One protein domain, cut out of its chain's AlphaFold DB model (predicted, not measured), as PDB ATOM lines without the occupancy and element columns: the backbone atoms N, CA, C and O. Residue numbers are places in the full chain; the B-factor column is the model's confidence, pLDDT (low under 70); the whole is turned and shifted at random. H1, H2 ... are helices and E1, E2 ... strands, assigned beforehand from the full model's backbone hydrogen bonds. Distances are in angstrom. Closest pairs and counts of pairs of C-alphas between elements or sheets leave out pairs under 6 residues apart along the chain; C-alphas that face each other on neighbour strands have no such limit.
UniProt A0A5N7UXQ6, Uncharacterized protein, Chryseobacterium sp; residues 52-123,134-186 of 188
ATOM      1  N   LYS A  52     297.722 258.087 140.529       76.31
ATOM      2  CA  LYS A  52     297.008 257.095 141.358       76.31
ATOM      3  C   LYS A  52     297.359 255.647 141.000       76.31
ATOM      4  O   LYS A  52     296.854 254.717 141.624       76.31
ATOM      5  N   ASN A  53     298.177 255.476 139.971       84.69
ATOM      6  CA  ASN A  53     298.650 254.200 139.460       84.69
ATOM      7  C   ASN A  53     300.151 254.317 139.236       84.69
ATOM      8  O   ASN A  53     300.663 255.417 139.046       84.69
ATOM      9  N   TYR A  54     300.851 253.197 139.188       87.31
ATOM     10  CA  TYR A  54     302.257 253.166 138.822       87.31
ATOM     11  C   TYR A  54     302.495 252.135 137.729       87.31
ATOM     12  O   TYR A  54     301.699 251.223 137.520       87.31
ATOM     13  N   LEU A  55     303.603 252.295 137.013       92.00
ATOM     14  CA  LEU A  55     304.015 251.326 136.012       92.00
ATOM     15  C   LEU A  55     304.913 250.274 136.647       92.00
ATOM     16  O   LEU A  55     305.887 250.619 137.322       92.00
ATOM     17  N   ALA A  56     304.619 249.011 136.372       93.56
ATOM     18  CA  ALA A  56     305.460 247.877 136.704       93.56
ATOM     19  C   ALA A  56     306.025 247.249 135.426       93.56
ATOM     20  O   ALA A  56     305.316 247.045 134.444       93.56
ATOM     21  N   LEU A  57     307.320 246.950 135.437       96.19
ATOM     22  CA  LEU A  57     307.992 246.149 134.427       96.19
ATOM     23  C   LEU A  57     308.413 244.838 135.068       96.19
ATOM     24  O   LEU A  57     309.304 244.830 135.920       96.19
ATOM     25  N   ILE A  58     307.796 243.743 134.650       95.31
ATOM     26  CA  ILE A  58     308.048 242.414 135.200       95.31
ATOM     27  C   ILE A  58     308.877 241.646 134.186       95.31
ATOM     28  O   ILE A  58     308.451 241.483 133.051       95.31
ATOM     29  N   SER A  59     310.063 241.178 134.574       96.62
ATOM     30  CA  SER A  59     310.903 240.353 133.708       96.62
ATOM     31  C   SER A  59     311.070 238.949 134.259       96.62
ATOM     32  O   SER A  59     311.361 238.764 135.443       96.62
ATOM     33  N   LEU A  60     310.909 237.971 133.372       96.00
ATOM     34  CA  LEU A  60     311.120 236.560 133.646       96.00
ATOM     35  C   LEU A  60     312.020 235.966 132.568       96.00
ATOM     36  O   LEU A  60     311.669 235.966 131.385       96.00
ATOM     37  N   LYS A  61     313.176 235.452 132.984       95.81
ATOM     38  CA  LYS A  61     314.067 234.674 132.126       95.81
ATOM     39  C   LYS A  61     313.646 233.202 132.091       95.81
ATOM     40  O   LYS A  61     313.391 232.616 133.142       95.81
ATOM     41  N   ASP A  62     313.594 232.610 130.901       93.88
ATOM     42  CA  ASP A  62     313.389 231.165 130.730       93.88
ATOM     43  C   ASP A  62     314.718 230.382 130.742       93.88
ATOM     44  O   ASP A  62     315.813 230.957 130.718       93.88
ATOM     45  N   ASP A  63     314.631 229.052 130.740       93.75
ATOM     46  CA  ASP A  63     315.802 228.161 130.758       93.75
ATOM     47  C   ASP A  63     316.695 228.303 129.511       93.75
ATOM     48  O   ASP A  63     317.887 227.996 129.545       93.75
ATOM     49  N   ASN A  64     316.144 228.822 128.411       93.69
ATOM     50  CA  ASN A  64     316.867 229.088 127.168       93.69
ATOM     51  C   ASN A  64     317.512 230.486 127.149       93.69
ATOM     52  O   ASN A  64     318.145 230.874 126.163       93.69
ATOM     53  N   GLY A  65     317.357 231.261 128.226       93.06
ATOM     54  CA  GLY A  65     317.854 232.626 128.344       93.06
ATOM     55  C   GLY A  65     317.068 233.660 127.539       93.06
ATOM     56  O   GLY A  65     317.578 234.762 127.317       93.06
ATOM     57  N   ASN A  66     315.858 233.321 127.099       95.88
ATOM     58  CA  ASN A  66     314.898 234.272 126.560       95.88
ATOM     59  C   ASN A  66     314.253 235.048 127.710       95.88
ATOM     60  O   ASN A  66     314.217 234.581 128.847       95.88
ATOM     61  N   TYR A  67     313.729 236.229 127.407       96.06
ATOM     62  CA  TYR A  67     313.089 237.094 128.390       96.06
ATOM     63  C   TYR A  67     311.653 237.373 127.975       96.06
ATOM     64  O   TYR A  67     311.422 237.904 126.888       96.06
ATOM     65  N   ASN A  68     310.710 237.066 128.862       96.88
ATOM     66  CA  ASN A  68     309.397 237.694 128.843       96.88
ATOM     67  C   ASN A  68     309.468 238.984 129.670       96.88
ATOM     68  O   ASN A  68     310.085 239.003 130.743       96.88
ATOM     69  N   ILE A  69     308.911 240.066 129.136       97.25
ATOM     70  CA  ILE A  69     308.789 241.342 129.819       97.25
ATOM     71  C   ILE A  69     307.366 241.861 129.668       97.25
ATOM     72  O   ILE A  69     306.951 242.215 128.560       97.25
ATOM     73  N   ASP A  70     306.682 241.973 130.799       96.25
ATOM     74  CA  ASP A  70     305.361 242.576 130.894       96.25
ATOM     75  C   ASP A  70     305.495 244.034 131.335       96.25
ATOM     76  O   ASP A  70     306.203 244.345 132.299       96.25
ATOM     77  N   LEU A  71     304.825 244.934 130.619       96.31
ATOM     78  CA  LEU A  71     304.628 246.326 130.996       96.31
ATOM     79  C   LEU A  71     303.195 246.451 131.497       96.31
ATOM     80  O   LEU A  71     302.262 246.369 130.704       96.31
ATOM     81  N   ALA A  72     303.038 246.628 132.802       92.69
ATOM     82  CA  ALA A  72     301.751 246.622 133.473       92.69
ATOM     83  C   ALA A  72     301.464 247.980 134.116       92.69
ATOM     84  O   ALA A  72     302.350 248.611 134.705       92.69
ATOM     85  N   LEU A  73     300.210 248.416 134.045       90.50
ATOM     86  CA  LEU A  73     299.691 249.442 134.940       90.50
ATOM     87  C   LEU A  73     299.216 248.765 136.227       90.50
ATOM     88  O   LEU A  73     298.448 247.812 136.179       90.50
ATOM     89  N   THR A  74     299.637 249.266 137.380       85.88
ATOM     90  CA  THR A  74     299.189 248.755 138.677       85.88
ATOM     91  C   THR A  74     298.564 249.868 139.498       85.88
ATOM     92  O   THR A  74     299.064 250.995 139.535       85.88
ATOM     93  N   TYR A  75     297.467 249.550 140.180       80.12
ATOM     94  CA  TYR A  75     296.790 250.485 141.066       80.12
ATOM     95  C   TYR A  75     297.531 250.661 142.402       80.12
ATOM     96  O   TYR A  75     298.056 249.705 142.976       80.12
ATOM     97  N   GLY A  76     297.523 251.886 142.936       77.44
ATOM     98  CA  GLY A  76     298.041 252.204 144.267       77.44
ATOM     99  C   GLY A  76     299.343 253.001 144.255       77.44
ATOM    100  O   GLY A  76     299.701 253.636 143.265       77.44
ATOM    101  N   ASP A  77     300.043 253.000 145.394       78.31
ATOM    102  CA  ASP A  77     301.313 253.711 145.570       78.31
ATOM    103  C   ASP A  77     302.499 252.739 145.474       78.31
ATOM    104  O   ASP A  77     302.639 251.797 146.266       78.31
ATOM    105  N   ILE A  78     303.410 253.024 144.540       81.81
ATOM    106  CA  ILE A  78     304.685 252.320 144.362       81.81
ATOM    107  C   ILE A  78     305.527 252.296 145.650       81.81
ATOM    108  O   ILE A  78     306.375 251.424 145.847       81.81
ATOM    109  N   LYS A  79     305.320 253.246 146.571       77.25
ATOM    110  CA  LYS A  79     305.985 253.298 147.881       77.25
ATOM    111  C   LYS A  79     305.601 252.153 148.799       77.25
ATOM    112  O   LYS A  79     306.455 251.711 149.565       77.25
ATOM    113  N   THR A  80     304.369 251.678 148.696       67.88
ATOM    114  CA  THR A  80     303.805 250.653 149.578       67.88
ATOM    115  C   THR A  80     303.735 249.270 148.943       67.88
ATOM    116  O   THR A  80     303.444 248.309 149.651       67.88
ATOM    117  N   SER A  81     304.011 249.158 147.640       68.44
ATOM    118  CA  SER A  81     304.012 247.874 146.938       68.44
ATOM    119  C   SER A  81     305.049 246.916 147.537       68.44
ATOM    120  O   SER A  81     306.191 247.306 147.789       68.44
ATOM    121  N   LYS A  82     304.608 245.689 147.831       66.56
ATOM    122  CA  LYS A  82     305.447 244.564 148.251       66.56
ATOM    123  C   LYS A  82     304.831 243.269 147.751       66.56
ATOM    124  O   LYS A  82     303.788 242.847 148.250       66.56
ATOM    125  N   THR A  83     305.527 242.592 146.852       71.62
ATOM    126  CA  THR A  83     305.124 241.280 146.348       71.62
ATOM    127  C   THR A  83     306.094 240.228 146.868       71.62
ATOM    128  O   THR A  83     307.250 240.190 146.463       71.62
ATOM    129  N   ALA A  84     305.648 239.349 147.771       70.44
ATOM    130  CA  ALA A  84     306.535 238.380 148.436       70.44
ATOM    131  C   ALA A  84     307.264 237.424 147.466       70.44
ATOM    132  O   ALA A  84     308.330 236.906 147.789       70.44
ATOM    133  N   SER A  85     306.693 237.191 146.283       80.75
ATOM    134  CA  SER A  85     307.229 236.302 145.248       80.75
ATOM    135  C   SER A  85     308.189 236.977 144.264       80.75
ATOM    136  O   SER A  85     308.779 236.280 143.437       80.75
ATOM    137  N   PHE A  86     308.368 238.299 144.338       85.56
ATOM    138  CA  PHE A  86     309.222 239.052 143.423       85.56
ATOM    139  C   PHE A  86     310.258 239.881 144.174       85.56
ATOM    140  O   PHE A  86     310.031 240.423 145.253       85.56
ATOM    141  N   LYS A  87     311.427 240.004 143.556       91.44
ATOM    142  CA  LYS A  87     312.397 241.037 143.894       91.44
ATOM    143  C   LYS A  87     312.005 242.305 143.153       91.44
ATOM    144  O   LYS A  87     311.631 242.249 141.982       91.44
ATOM    145  N   GLU A  88     312.145 243.441 143.824       92.94
ATOM    146  CA  GLU A  88     311.657 244.725 143.330       92.94
ATOM    147  C   GLU A  88     312.751 245.801 143.378       92.94
ATOM    148  O   GLU A  88     313.603 245.822 144.270       92.94
ATOM    149  N   MET A  89     312.732 246.720 142.414       93.19
ATOM    150  CA  MET A  89     313.608 247.890 142.374       93.19
ATOM    151  C   MET A  89     312.880 249.063 141.734       93.19
ATOM    152  O   MET A  89     312.289 248.923 140.675       93.19
ATOM    153  N   LYS A  90     312.991 250.252 142.321       93.75
ATOM    154  CA  LYS A  90     312.445 251.474 141.725       93.75
ATOM    155  C   LYS A  90     313.473 252.133 140.822       93.75
ATOM    156  O   LYS A  90     314.663 252.166 141.149       93.75
ATOM    157  N   LEU A  91     313.016 252.651 139.690       94.88
ATOM    158  CA  LEU A  91     313.860 253.343 138.729       94.88
ATOM    159  C   LEU A  91     313.168 254.617 138.241       94.88
ATOM    160  O   LEU A  91     312.040 254.577 137.764       94.88
ATOM    161  N   GLY A  92     313.870 255.748 138.307       94.31
ATOM    162  CA  GLY A  92     313.409 256.975 137.664       94.31
ATOM    163  C   GLY A  92     313.478 256.858 136.138       94.31
ATOM    164  O   GLY A  92     314.523 256.494 135.587       94.31
ATOM    165  N   TYR A  93     312.389 257.203 135.457       95.25
ATOM    166  CA  TYR A  93     312.269 257.176 134.003       95.25
ATOM    167  C   TYR A  93     311.628 258.477 133.503       95.25
ATOM    168  O   TYR A  93     310.411 258.626 133.463       95.25
ATOM    169  N   GLY A  94     312.458 259.455 133.134       93.50
ATOM    170  CA  GLY A  94     311.958 260.789 132.798       93.50
ATOM    171  C   GLY A  94     311.480 261.523 134.051       93.50
ATOM    172  O   GLY A  94     312.246 261.652 135.004       93.50
ATOM    173  N   ASN A  95     310.234 262.001 134.044       92.56
ATOM    174  CA  ASN A  95     309.574 262.622 135.201       92.56
ATOM    175  C   ASN A  95     308.730 261.648 136.045       92.56
ATOM    176  O   ASN A  95     308.066 262.101 136.974       92.56
ATOM    177  N   ILE A  96     308.737 260.349 135.732       91.00
ATOM    178  CA  ILE A  96     307.997 259.328 136.485       91.00
ATOM    179  C   ILE A  96     308.946 258.323 137.147       91.00
ATOM    180  O   ILE A  96     310.134 258.248 136.821       91.00
ATOM    181  N   GLU A  97     308.411 257.522 138.064       92.31
ATOM    182  CA  GLU A  97     309.082 256.358 138.643       92.31
ATOM    183  C   GLU A  97     308.396 255.079 138.151       92.31
ATOM    184  O   GLU A  97     307.170 255.026 138.053       92.31
ATOM    185  N   ILE A  98     309.187 254.056 137.824       94.06
ATOM    186  CA  ILE A  98     308.699 252.734 137.426       94.06
ATOM    187  C   ILE A  98     309.198 251.675 138.411       94.06
ATOM    188  O   ILE A  98     310.328 251.752 138.910       94.06
ATOM    189  N   LEU A  99     308.359 250.680 138.684       94.75
ATOM    190  CA  LEU A  99     308.707 249.517 139.487       94.75
ATOM    191  C   LEU A  99     309.277 248.439 138.571       94.75
ATOM    192  O   LEU A  99     308.624 247.996 137.639       94.75
ATOM    193  N   LEU A 100     310.499 248.002 138.828       95.81
ATOM    194  CA  LEU A 100     311.105 246.851 138.170       95.81
ATOM    195  C   LEU A 100     310.893 245.634 139.054       95.81
ATOM    196  O   LEU A 100     311.188 245.693 140.248       95.81
ATOM    197  N   MET A 101     310.438 244.538 138.467       95.19
ATOM    198  CA  MET A 101     310.148 243.297 139.168       95.19
ATOM    199  C   MET A 101     310.800 242.119 138.449       95.19
ATOM    200  O   MET A 101     310.870 242.077 137.220       95.19
ATOM    201  N   GLY A 102     311.271 241.143 139.217       94.81
ATOM    202  CA  GLY A 102     311.809 239.895 138.683       94.81
ATOM    203  C   GLY A 102     311.862 238.800 139.741       94.81
ATOM    204  O   GLY A 102     311.849 239.091 140.937       94.81
ATOM    205  N   LYS A 103     311.914 237.530 139.328       93.44
ATOM    206  CA  LYS A 103     312.044 236.409 140.279       93.44
ATOM    207  C   LYS A 103     313.459 236.312 140.844       93.44
ATOM    208  O   LYS A 103     313.658 235.878 141.977       93.44
ATOM    209  N   THR A 104     314.446 236.737 140.063       93.81
ATOM    210  CA  THR A 104     315.866 236.648 140.396       93.81
ATOM    211  C   THR A 104     316.550 238.015 140.337       93.81
ATOM    212  O   THR A 104     316.054 238.975 139.748       93.81
ATOM    213  N   ASP A 105     317.743 238.114 140.930       93.75
ATOM    214  CA  ASP A 105     318.577 239.315 140.777       93.75
ATOM    215  C   ASP A 105     319.067 239.498 139.332       93.75
ATOM    216  O   ASP A 105     319.441 240.608 138.946       93.75
ATOM    217  N   GLU A 106     319.107 238.424 138.534       93.81
ATOM    218  CA  GLU A 106     319.470 238.501 137.120       93.81
ATOM    219  C   GLU A 106     318.393 239.237 136.318       93.81
ATOM    220  O   GLU A 106     318.738 240.143 135.560       93.81
ATOM    221  N   ASP A 107     317.115 238.941 136.566       95.06
ATOM    222  CA  ASP A 107     315.976 239.612 135.926       95.06
ATOM    223  C   ASP A 107     316.007 241.130 136.186       95.06
ATOM    224  O   ASP A 107     315.964 241.944 135.258       95.06
ATOM    225  N   LEU A 108     316.207 241.535 137.447       95.31
ATOM    226  CA  LEU A 108     316.334 242.952 137.808       95.31
ATOM    227  C   LEU A 108     317.563 243.610 137.173       95.31
ATOM    228  O   LEU A 108     317.495 244.746 136.694       95.31
ATOM    229  N   LYS A 109     318.709 242.914 137.149       94.50
ATOM    230  CA  LYS A 109     319.926 243.411 136.485       94.50
ATOM    231  C   LYS A 109     319.707 243.579 134.986       94.50
ATOM    232  O   LYS A 109     320.233 244.536 134.413       94.50
ATOM    233  N   PHE A 110     318.971 242.671 134.356       94.88
ATOM    234  CA  PHE A 110     318.628 242.747 132.946       94.88
ATOM    235  C   PHE A 110     317.732 243.956 132.661       94.88
ATOM    236  O   PHE A 110     318.103 244.775 131.813       94.88
ATOM    237  N   LEU A 111     316.638 244.142 133.410       95.94
ATOM    238  CA  LEU A 111     315.764 245.315 133.279       95.94
ATOM    239  C   LEU A 111     316.546 246.617 133.459       95.94
ATOM    240  O   LEU A 111     316.570 247.462 132.563       95.94
ATOM    241  N   LYS A 112     317.285 246.747 134.566       95.62
ATOM    242  CA  LYS A 112     318.072 247.950 134.872       95.62
ATOM    243  C   LYS A 112     319.077 248.303 133.772       95.62
ATOM    244  O   LYS A 112     319.304 249.478 133.512       95.62
ATOM    245  N   LYS A 113     319.705 247.305 133.141       94.50
ATOM    246  CA  LYS A 113     320.662 247.522 132.039       94.50
ATOM    247  C   LYS A 113     319.984 247.851 130.710       94.50
ATOM    248  O   LYS A 113     320.596 248.514 129.877       94.50
ATOM    249  N   SER A 114     318.768 247.357 130.496       95.25
ATOM    250  CA  SER A 114     318.015 247.534 129.249       95.25
ATOM    251  C   SER A 114     317.283 248.877 129.198       95.25
ATOM    252  O   SER A 114     316.988 249.395 128.116       95.25
ATOM    253  N   ILE A 115     317.017 249.470 130.359       95.81
ATOM    254  CA  ILE A 115     316.384 250.780 130.476       95.81
ATOM    255  C   ILE A 115     317.465 251.858 130.437       95.81
ATOM    256  O   ILE A 115     318.292 251.992 131.340       95.81
ATOM    257  N   LYS A 116     317.470 252.644 129.362       93.31
ATOM    258  CA  LYS A 116     318.393 253.767 129.195       93.31
ATOM    259  C   LYS A 116     317.816 255.007 129.867       93.31
ATOM    260  O   LYS A 116     316.608 255.237 129.845       93.31
ATOM    261  N   LYS A 117     318.693 255.847 130.418       91.44
ATOM    262  CA  LYS A 117     318.294 257.139 130.987       91.44
ATOM    263  C   LYS A 117     317.571 257.974 129.927       91.44
ATOM    264  O   LYS A 117     318.067 258.126 128.813       91.44
ATOM    265  N   THR A 118     316.436 258.551 130.297       93.00
ATOM    266  CA  THR A 118     315.650 259.459 129.457       93.00
ATOM    267  C   THR A 118     315.334 260.743 130.223       93.00
ATOM    268  O   THR A 118     315.315 260.746 131.453       93.00
ATOM    269  N   LYS A 119     315.112 261.839 129.491       91.94
ATOM    270  CA  LYS A 119     314.607 263.122 130.018       91.94
ATOM    271  C   LYS A 119     313.174 263.408 129.552       91.94
ATOM    272  O   LYS A 119     312.722 264.544 129.642       91.94
ATOM    273  N   LYS A 120     312.494 262.407 128.982       93.44
ATOM    274  CA  LYS A 120     311.131 262.549 128.465       93.44
ATOM    275  C   LYS A 120     310.185 262.961 129.595       93.44
ATOM    276  O   LYS A 120     310.310 262.461 130.709       93.44
ATOM    277  N   ILE A 121     309.286 263.893 129.296       91.44
ATOM    278  CA  ILE A 121     308.261 264.361 130.225       91.44
ATOM    279  C   ILE A 121     306.928 263.802 129.743       91.44
ATOM    280  O   ILE A 121     306.524 264.046 128.608       91.44
ATOM    281  N   PHE A 122     306.275 263.044 130.612       89.81
ATOM    282  CA  PHE A 122     304.958 262.466 130.408       89.81
ATOM    283  C   PHE A 122     303.940 263.299 131.185       89.81
ATOM    284  O   PHE A 122     304.115 263.526 132.383       89.81
ATOM    285  N   ILE A 123     302.918 263.803 130.493       87.44
ATOM    286  CA  ILE A 123     301.922 264.721 131.058       87.44
ATOM    287  C   ILE A 123     300.546 264.072 130.940       87.44
ATOM    288  O   ILE A 123     300.063 263.826 129.835       87.44
ATOM    289  N   PHE A 134     290.168 248.866 136.622       64.50
ATOM    290  CA  PHE A 134     290.633 248.341 135.345       64.50
ATOM    291  C   PHE A 134     290.804 246.826 135.402       64.50
ATOM    292  O   PHE A 134     291.299 246.299 136.394       64.50
ATOM    293  N   TYR A 135     290.388 246.137 134.341       57.50
ATOM    294  CA  TYR A 135     290.746 244.739 134.144       57.50
ATOM    295  C   TYR A 135     292.245 244.680 133.843       57.50
ATOM    296  O   TYR A 135     292.711 245.380 132.942       57.50
ATOM    297  N   ASP A 136     292.992 243.878 134.607       61.78
ATOM    298  CA  ASP A 136     294.457 243.790 134.500       61.78
ATOM    299  C   ASP A 136     294.913 243.514 133.053       61.78
ATOM    300  O   ASP A 136     295.936 244.030 132.610       61.78
ATOM    301  N   GLU A 137     294.120 242.767 132.284       64.88
ATOM    302  CA  GLU A 137     294.425 242.373 130.903       64.88
ATOM    303  C   GLU A 137     294.459 243.555 129.913       64.88
ATOM    304  O   GLU A 137     295.286 243.560 129.004       64.88
ATOM    305  N   ASP A 138     293.646 244.599 130.115       76.81
ATOM    306  CA  ASP A 138     293.557 245.750 129.194       76.81
ATOM    307  C   ASP A 138     294.760 246.704 129.297       76.81
ATOM    308  O   ASP A 138     294.962 247.585 128.454       76.81
ATOM    309  N   TYR A 139     295.565 246.551 130.352       87.56
ATOM    310  CA  TYR A 139     296.668 247.447 130.688       87.56
ATOM    311  C   TYR A 139     297.986 246.703 130.906       87.56
ATOM    312  O   TYR A 139     298.868 247.196 131.617       87.56
ATOM    313  N   VAL A 140     298.138 245.541 130.266       92.25
ATOM    314  CA  VAL A 140     299.378 244.764 130.244       92.25
ATOM    315  C   VAL A 140     299.820 244.534 128.804       92.25
ATOM    316  O   VAL A 140     299.120 243.912 128.012       92.25
ATOM    317  N   TRP A 141     301.003 245.034 128.450       95.81
ATOM    318  CA  TRP A 141     301.673 244.663 127.202       95.81
ATOM    319  C   TRP A 141     302.733 243.616 127.499       95.81
ATOM    320  O   TRP A 141     303.617 243.864 128.319       95.81
ATOM    321  N   SER A 142     302.705 242.495 126.787       95.88
ATOM    322  CA  SER A 142     303.696 241.429 126.949       95.88
ATOM    323  C   SER A 142     304.647 241.405 125.764       95.88
ATOM    324  O   SER A 142     304.236 241.467 124.606       95.88
ATOM    325  N   THR A 143     305.942 241.295 126.038       96.94
ATOM    326  CA  THR A 143     306.982 241.219 125.009       96.94
ATOM    327  C   THR A 143     307.889 240.031 125.268       96.94
ATOM    328  O   THR A 143     308.361 239.823 126.381       96.94
ATOM    329  N   PHE A 144     308.168 239.252 124.226       97.00
ATOM    330  CA  PHE A 144     309.036 238.088 124.318       97.00
ATOM    331  C   PHE A 144     310.271 238.277 123.445       97.00
ATOM    332  O   PHE A 144     310.165 238.428 122.227       97.00
ATOM    333  N   PHE A 145     311.450 238.258 124.062       96.62
ATOM    334  CA  PHE A 145     312.738 238.429 123.397       96.62
ATOM    335  C   PHE A 145     313.572 237.162 123.489       96.62
ATOM    336  O   PHE A 145     313.670 236.556 124.553       96.62
ATOM    337  N   ASN A 146     314.263 236.812 122.407       96.12
ATOM    338  CA  ASN A 146     315.223 235.714 122.455       96.12
ATOM    339  C   ASN A 146     316.486 236.082 123.262       96.12
ATOM    340  O   ASN A 146     316.729 237.247 123.580       96.12
ATOM    341  N   HIS A 147     317.359 235.109 123.518       93.56
ATOM    342  CA  HIS A 147     318.674 235.336 124.144       93.56
ATOM    343  C   HIS A 147     319.574 236.355 123.403       93.56
ATOM    344  O   HIS A 147     320.484 236.939 123.999       93.56
ATOM    345  N   LYS A 148     319.327 236.611 122.107       94.00
ATOM    346  CA  LYS A 148     319.998 237.657 121.303       94.00
ATOM    347  C   LYS A 148     319.339 239.032 121.434       94.00
ATOM    348  O   LYS A 148     319.849 240.008 120.877       94.00
ATOM    349  N   LYS A 149     318.267 239.126 122.225       94.12
ATOM    350  CA  LYS A 149     317.468 240.325 122.493       94.12
ATOM    351  C   LYS A 149     316.754 240.847 121.246       94.12
ATOM    352  O   LYS A 149     316.661 242.053 121.022       94.12
ATOM    353  N   GLU A 150     316.300 239.919 120.416       95.62
ATOM    354  CA  GLU A 150     315.450 240.166 119.256       95.62
ATOM    355  C   GLU A 150     314.014 239.787 119.626       95.62
ATOM    356  O   GLU A 150     313.794 238.750 120.257       95.62
ATOM    357  N   LEU A 151     313.049 240.624 119.253       96.94
ATOM    358  CA  LEU A 151     311.634 240.416 119.543       96.94
ATOM    359  C   LEU A 151     311.120 239.184 118.785       96.94
ATOM    360  O   LEU A 151     311.194 239.148 117.557       96.94
ATOM    361  N   ILE A 152     310.616 238.187 119.510       97.00
ATOM    362  CA  ILE A 152     309.954 236.990 118.973       97.00
ATOM    363  C   ILE A 152     308.438 237.177 118.953       97.00
ATOM    364  O   ILE A 152     307.799 236.771 117.989       97.00
ATOM    365  N   ASN A 153     307.867 237.765 120.003       96.69
ATOM    366  CA  ASN A 153     306.429 237.990 120.093       96.69
ATOM    367  C   ASN A 153     306.115 239.276 120.859       96.69
ATOM    368  O   ASN A 153     306.903 239.702 121.705       96.69
ATOM    369  N   MET A 154     304.962 239.868 120.572       96.38
ATOM    370  CA  MET A 154     304.416 240.995 121.312       96.38
ATOM    371  C   MET A 154     302.895 240.875 121.358       96.38
ATOM    372  O   MET A 154     302.272 240.646 120.325       96.38
ATOM    373  N   TYR A 155     302.331 241.066 122.545       95.81
ATOM    374  CA  TYR A 155     300.900 241.183 122.767       95.81
ATOM    375  C   TYR A 155     300.560 242.611 123.189       95.81
ATOM    376  O   TYR A 155     301.172 243.160 124.111       95.81
ATOM    377  N   ILE A 156     299.599 243.206 122.488       94.75
ATOM    378  CA  ILE A 156     299.042 244.526 122.782       94.75
ATOM    379  C   ILE A 156     297.518 244.354 122.897       94.75
ATOM    380  O   ILE A 156     296.894 244.064 121.876       94.75
ATOM    381  N   PRO A 157     296.903 244.553 124.076       92.31
ATOM    382  CA  PRO A 157     295.468 244.392 124.321       92.31
ATOM    383  C   PRO A 157     294.653 245.561 123.733       92.31
ATOM    384  O   PRO A 157     293.853 246.207 124.401       92.31
ATOM    385  N   GLU A 158     294.889 245.874 122.464       91.06
ATOM    386  CA  GLU A 158     294.141 246.849 121.676       91.06
ATOM    387  C   GLU A 158     293.476 246.138 120.500       91.06
ATOM    388  O   GLU A 158     293.873 245.030 120.123       91.06
ATOM    389  N   GLU A 159     292.516 246.810 119.869       92.38
ATOM    390  CA  GLU A 159     292.006 246.394 118.568       92.38
ATOM    391  C   GLU A 159     293.144 246.278 117.549       92.38
ATOM    392  O   GLU A 159     294.130 247.025 117.586       92.38
ATOM    393  N   LYS A 160     292.981 245.364 116.589       93.25
ATOM    394  CA  LYS A 160     294.007 245.027 115.598       93.25
ATOM    395  C   LYS A 160     294.619 246.257 114.924       93.25
ATOM    396  O   LYS A 160     295.839 246.359 114.842       93.25
ATOM    397  N   GLU A 161     293.817 247.202 114.442       93.69
ATOM    398  CA  GLU A 161     294.347 248.382 113.743       93.69
ATOM    399  C   GLU A 161     295.242 249.236 114.653       93.69
ATOM    400  O   GLU A 161     296.384 249.538 114.294       93.69
ATOM    401  N   SER A 162     294.769 249.529 115.865       93.31
ATOM    402  CA  SER A 162     295.505 250.272 116.893       93.31
ATOM    403  C   SER A 162     296.790 249.552 117.310       93.31
ATOM    404  O   SER A 162     297.865 250.159 117.345       93.31
ATOM    405  N   ALA A 163     296.719 248.240 117.547       95.00
ATOM    406  CA  ALA A 163     297.868 247.416 117.910       95.00
ATOM    407  C   ALA A 163     298.951 247.450 116.815       95.00
ATOM    408  O   ALA A 163     300.131 247.695 117.093       95.00
ATOM    409  N   TYR A 164     298.565 247.280 115.547       95.19
ATOM    410  CA  TYR A 164     299.505 247.350 114.425       95.19
ATOM    411  C   TYR A 164     300.062 248.757 114.218       95.19
ATOM    412  O   TYR A 164     301.228 248.888 113.842       95.19
ATOM    413  N   GLN A 165     299.278 249.810 114.456       95.31
ATOM    414  CA  GLN A 165     299.776 251.182 114.400       95.31
ATOM    415  C   GLN A 165     300.881 251.407 115.439       95.31
ATOM    416  O   GLN A 165     301.959 251.895 115.095       95.31
ATOM    417  N   ILE A 166     300.654 250.982 116.685       95.44
ATOM    418  CA  ILE A 166     301.651 251.038 117.760       95.44
ATOM    419  C   ILE A 166     302.911 250.258 117.363       95.44
ATOM    420  O   ILE A 166     304.019 250.797 117.404       95.44
ATOM    421  N   PHE A 167     302.757 249.010 116.916       95.81
ATOM    422  CA  PHE A 167     303.886 248.180 116.499       95.81
ATOM    423  C   PHE A 167     304.667 248.790 115.326       95.81
ATOM    424  O   PHE A 167     305.898 248.782 115.324       95.81
ATOM    425  N   ASN A 168     303.979 249.365 114.339       94.88
ATOM    426  CA  ASN A 168     304.615 250.003 113.187       94.88
ATOM    427  C   ASN A 168     305.452 251.227 113.565       94.88
ATOM    428  O   ASN A 168     306.451 251.493 112.897       94.88
ATOM    429  N   ASN A 169     305.079 251.934 114.631       93.38
ATOM    430  CA  ASN A 169     305.883 253.027 115.169       93.38
ATOM    431  C   ASN A 169     307.134 252.492 115.885       93.38
ATOM    432  O   ASN A 169     308.219 253.040 115.723       93.38
ATOM    433  N   LEU A 170     307.002 251.374 116.605       93.00
ATOM    434  CA  LEU A 170     308.086 250.755 117.373       93.00
ATOM    435  C   LEU A 170     309.112 249.998 116.520       93.00
ATOM    436  O   LEU A 170     310.295 249.970 116.861       93.00
ATOM    437  N   LYS A 171     308.683 249.350 115.429       91.56
ATOM    438  CA  LYS A 171     309.475 248.327 114.716       91.56
ATOM    439  C   LYS A 171     310.827 248.812 114.189       91.56
ATOM    440  O   LYS A 171     311.741 248.009 114.040       91.56
ATOM    441  N   ASN A 172     310.962 250.111 113.922       89.81
ATOM    442  CA  ASN A 172     312.203 250.706 113.419       89.81
ATOM    443  C   ASN A 172     313.232 250.979 114.531       89.81
ATOM    444  O   ASN A 172     314.402 251.225 114.244       89.81
ATOM    445  N   GLU A 173     312.813 250.933 115.796       91.12
ATOM    446  CA  GLU A 173     313.651 251.204 116.969       91.12
ATOM    447  C   GLU A 173     314.144 249.923 117.660       91.12
ATOM    448  O   GLU A 173     314.922 249.978 118.618       91.12
ATOM    449  N   ILE A 174     313.703 248.755 117.185       92.31
ATOM    450  CA  ILE A 174     313.922 247.458 117.826       92.31
ATOM    451  C   ILE A 174     314.485 246.435 116.837       92.31
ATOM    452  O   ILE A 174     314.364 246.565 115.623       92.31
ATOM    453  N   LYS A 175     315.109 245.378 117.364       93.56
ATOM    454  CA  LYS A 175     315.499 244.217 116.556       93.56
ATOM    455  C   LYS A 175     314.374 243.197 116.572       93.56
ATOM    456  O   LYS A 175     313.981 242.756 117.649       93.56
ATOM    457  N   ILE A 176     313.909 242.796 115.396       94.56
ATOM    458  CA  ILE A 176     312.857 241.790 115.231       94.56
ATOM    459  C   ILE A 176     313.507 240.473 114.819       94.56
ATOM    460  O   ILE A 176     314.363 240.444 113.935       94.56
ATOM    461  N   SER A 177     313.129 239.392 115.492       96.06
ATOM    462  CA  SER A 177     313.610 238.058 115.164       96.06
ATOM    463  C   SER A 177     312.965 237.569 113.862       96.06
ATOM    464  O   SER A 177     311.776 237.804 113.661       96.06
ATOM    465  N   PRO A 178     313.670 236.794 113.018       95.06
ATOM    466  CA  PRO A 178     313.039 236.076 111.907       95.06
ATOM    467  C   PRO A 178     311.907 235.131 112.345       95.06
ATOM    468  O   PRO A 178     311.081 234.739 111.530       95.06
ATOM    469  N   SER A 179     311.873 234.751 113.627       93.94
ATOM    470  CA  SER A 179     310.806 233.938 114.218       93.94
ATOM    471  C   SER A 179     309.553 234.735 114.595       93.94
ATOM    472  O   SER A 179     308.562 234.119 114.980       93.94
ATOM    473  N   PHE A 180     309.577 236.069 114.495       95.06
ATOM    474  CA  PHE A 180     308.405 236.908 114.723       95.06
ATOM    475  C   PHE A 180     307.389 236.683 113.605       95.06
ATOM    476  O   PHE A 180     307.634 237.037 112.452       95.06
ATOM    477  N   LYS A 181     306.258 236.058 113.941       89.25
ATOM    478  CA  LYS A 181     305.226 235.708 112.957       89.25
ATOM    479  C   LYS A 181     304.177 236.795 112.829       89.25
ATOM    480  O   LYS A 181     303.859 237.208 111.718       89.25
ATOM    481  N   ASN A 182     303.620 237.216 113.957       89.00
ATOM    482  CA  ASN A 182     302.559 238.199 113.991       89.00
ATOM    483  C   ASN A 182     302.526 238.930 115.336       89.00
ATOM    484  O   ASN A 182     303.142 238.480 116.296       89.00
ATOM    485  N   LEU A 183     301.807 240.051 115.368       93.44
ATOM    486  CA  LEU A 183     301.438 240.751 116.591       93.44
ATOM    487  C   LEU A 183     300.174 240.110 117.176       93.44
ATOM    488  O   LEU A 183     299.166 240.001 116.470       93.44
ATOM    489  N   ASP A 184     300.225 239.729 118.448       92.75
ATOM    490  CA  ASP A 184     299.047 239.283 119.183       92.75
ATOM    491  C   ASP A 184     298.281 240.511 119.698       92.75
ATOM    492  O   ASP A 184     298.873 241.494 120.154       92.75
ATOM    493  N   CYS A 185     296.953 240.485 119.604       90.31
ATOM    494  CA  CYS A 185     296.103 241.598 120.026       90.31
ATOM    495  C   CYS A 185     294.696 241.135 120.415       90.31
ATOM    496  O   CYS A 185     294.330 239.986 120.150       90.31
ATOM    497  N   ASN A 186     293.907 242.020 121.032       84.31
ATOM    498  CA  ASN A 186     292.501 241.744 121.325       84.31
ATOM    499  C   ASN A 186     291.717 241.737 120.008       84.31
ATOM    500  O   ASN A 186     291.385 242.774 119.439       84.31
TER     501      ASN A 186
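This is residues 52 to 123 and 134 to 186 of the 188 residues of an uncharacterized protein of Chryseobacterium sp (UniProt A0A5N7UXQ6). A twisted sheet of six strands forms a wall, with H1 covering one face over E4 and E1; H3 sits at the far edge, by E6, and the very short H2 stands beside the strands, just before E5. After H3, residues 171 to 186 hold no named element and come back to E6, where residues 184 to 185 pair with it. The printed part has 125 residues, its named elements running E1, E2, E3, E4, H1, H2, E5, E6, H3, and its class is mixed, helices and strands. The mixed sheet has the order E3, E4, E1, E2, E5, E6. The whole is compact, with a radius of gyration of the C-alphas of 14.8 A and spans of 40 by 34 by 30 A.

Find C-alpha 53 at (298.650, 254.200, 139.460); from there E1 runs 25.9 A to residue 61. E2, residues 67 to 75, comes back over 24.6 A. Next come E3, residues 87 to 93, and E4, residues 96 to 102, which is 19.9 A long. H1, residues 105 to 114, begins at C-alpha 105, (318.577, 239.315, 140.777). Past the cut, look for H2 at residues 136 to 139, E5 at 140 to 145 and E6 at 151 to 156. H3, residues 160 to 170, runs 15.3 A to C-alpha 170 at (308.086, 250.755, 117.373).

Start with the hairpin E1 and E2, antiparallel, where N 56 and O 72 are 2.8 A apart. On E1's other side E4 is its parallel neighbour, with N 57 and O 99 at 2.8 A. E3 and E4 form a hairpin, with N 89 and O 100 at 2.9 A. E5 is antiparallel to E2, with N 69 and O 143 at 2.8 A, and makes a hairpin with E6, with N 144 and O 153 at 2.9 A. There are two layers, helices on one face of a sheet, here H1 and H3. H1 has a height over the sheet of 7.0 A and runs slantwise to the strands, at 34 degrees to E4 on the local plane; its closest C-alphas to E4 are Leu 108 and Gly 102, 5.5 A. H2 stands at the sheet's level; C-alphas 139 and 73 are its closest to E2, 5.6 A. H3 is on the sheet by E6, with C-alphas 163 and 156 closest, 5.8 A; H1 and H3 are apart. In H1 and H3 every O i to N i+4 pair is within hydrogen-bond range; H2 is too short for one.

The farthest C-alphas are those of Thr 80 and Pro 178, 41.4 A apart. Residues 124 to 133 are not printed, and C-alphas 123 and 134 are 20.4 A apart across that cut. The link from E2 to E3 is long. Look for pLDDT under 70 at residues 80 to 82 and 134 to 137; the mean of the printed part is 90.6.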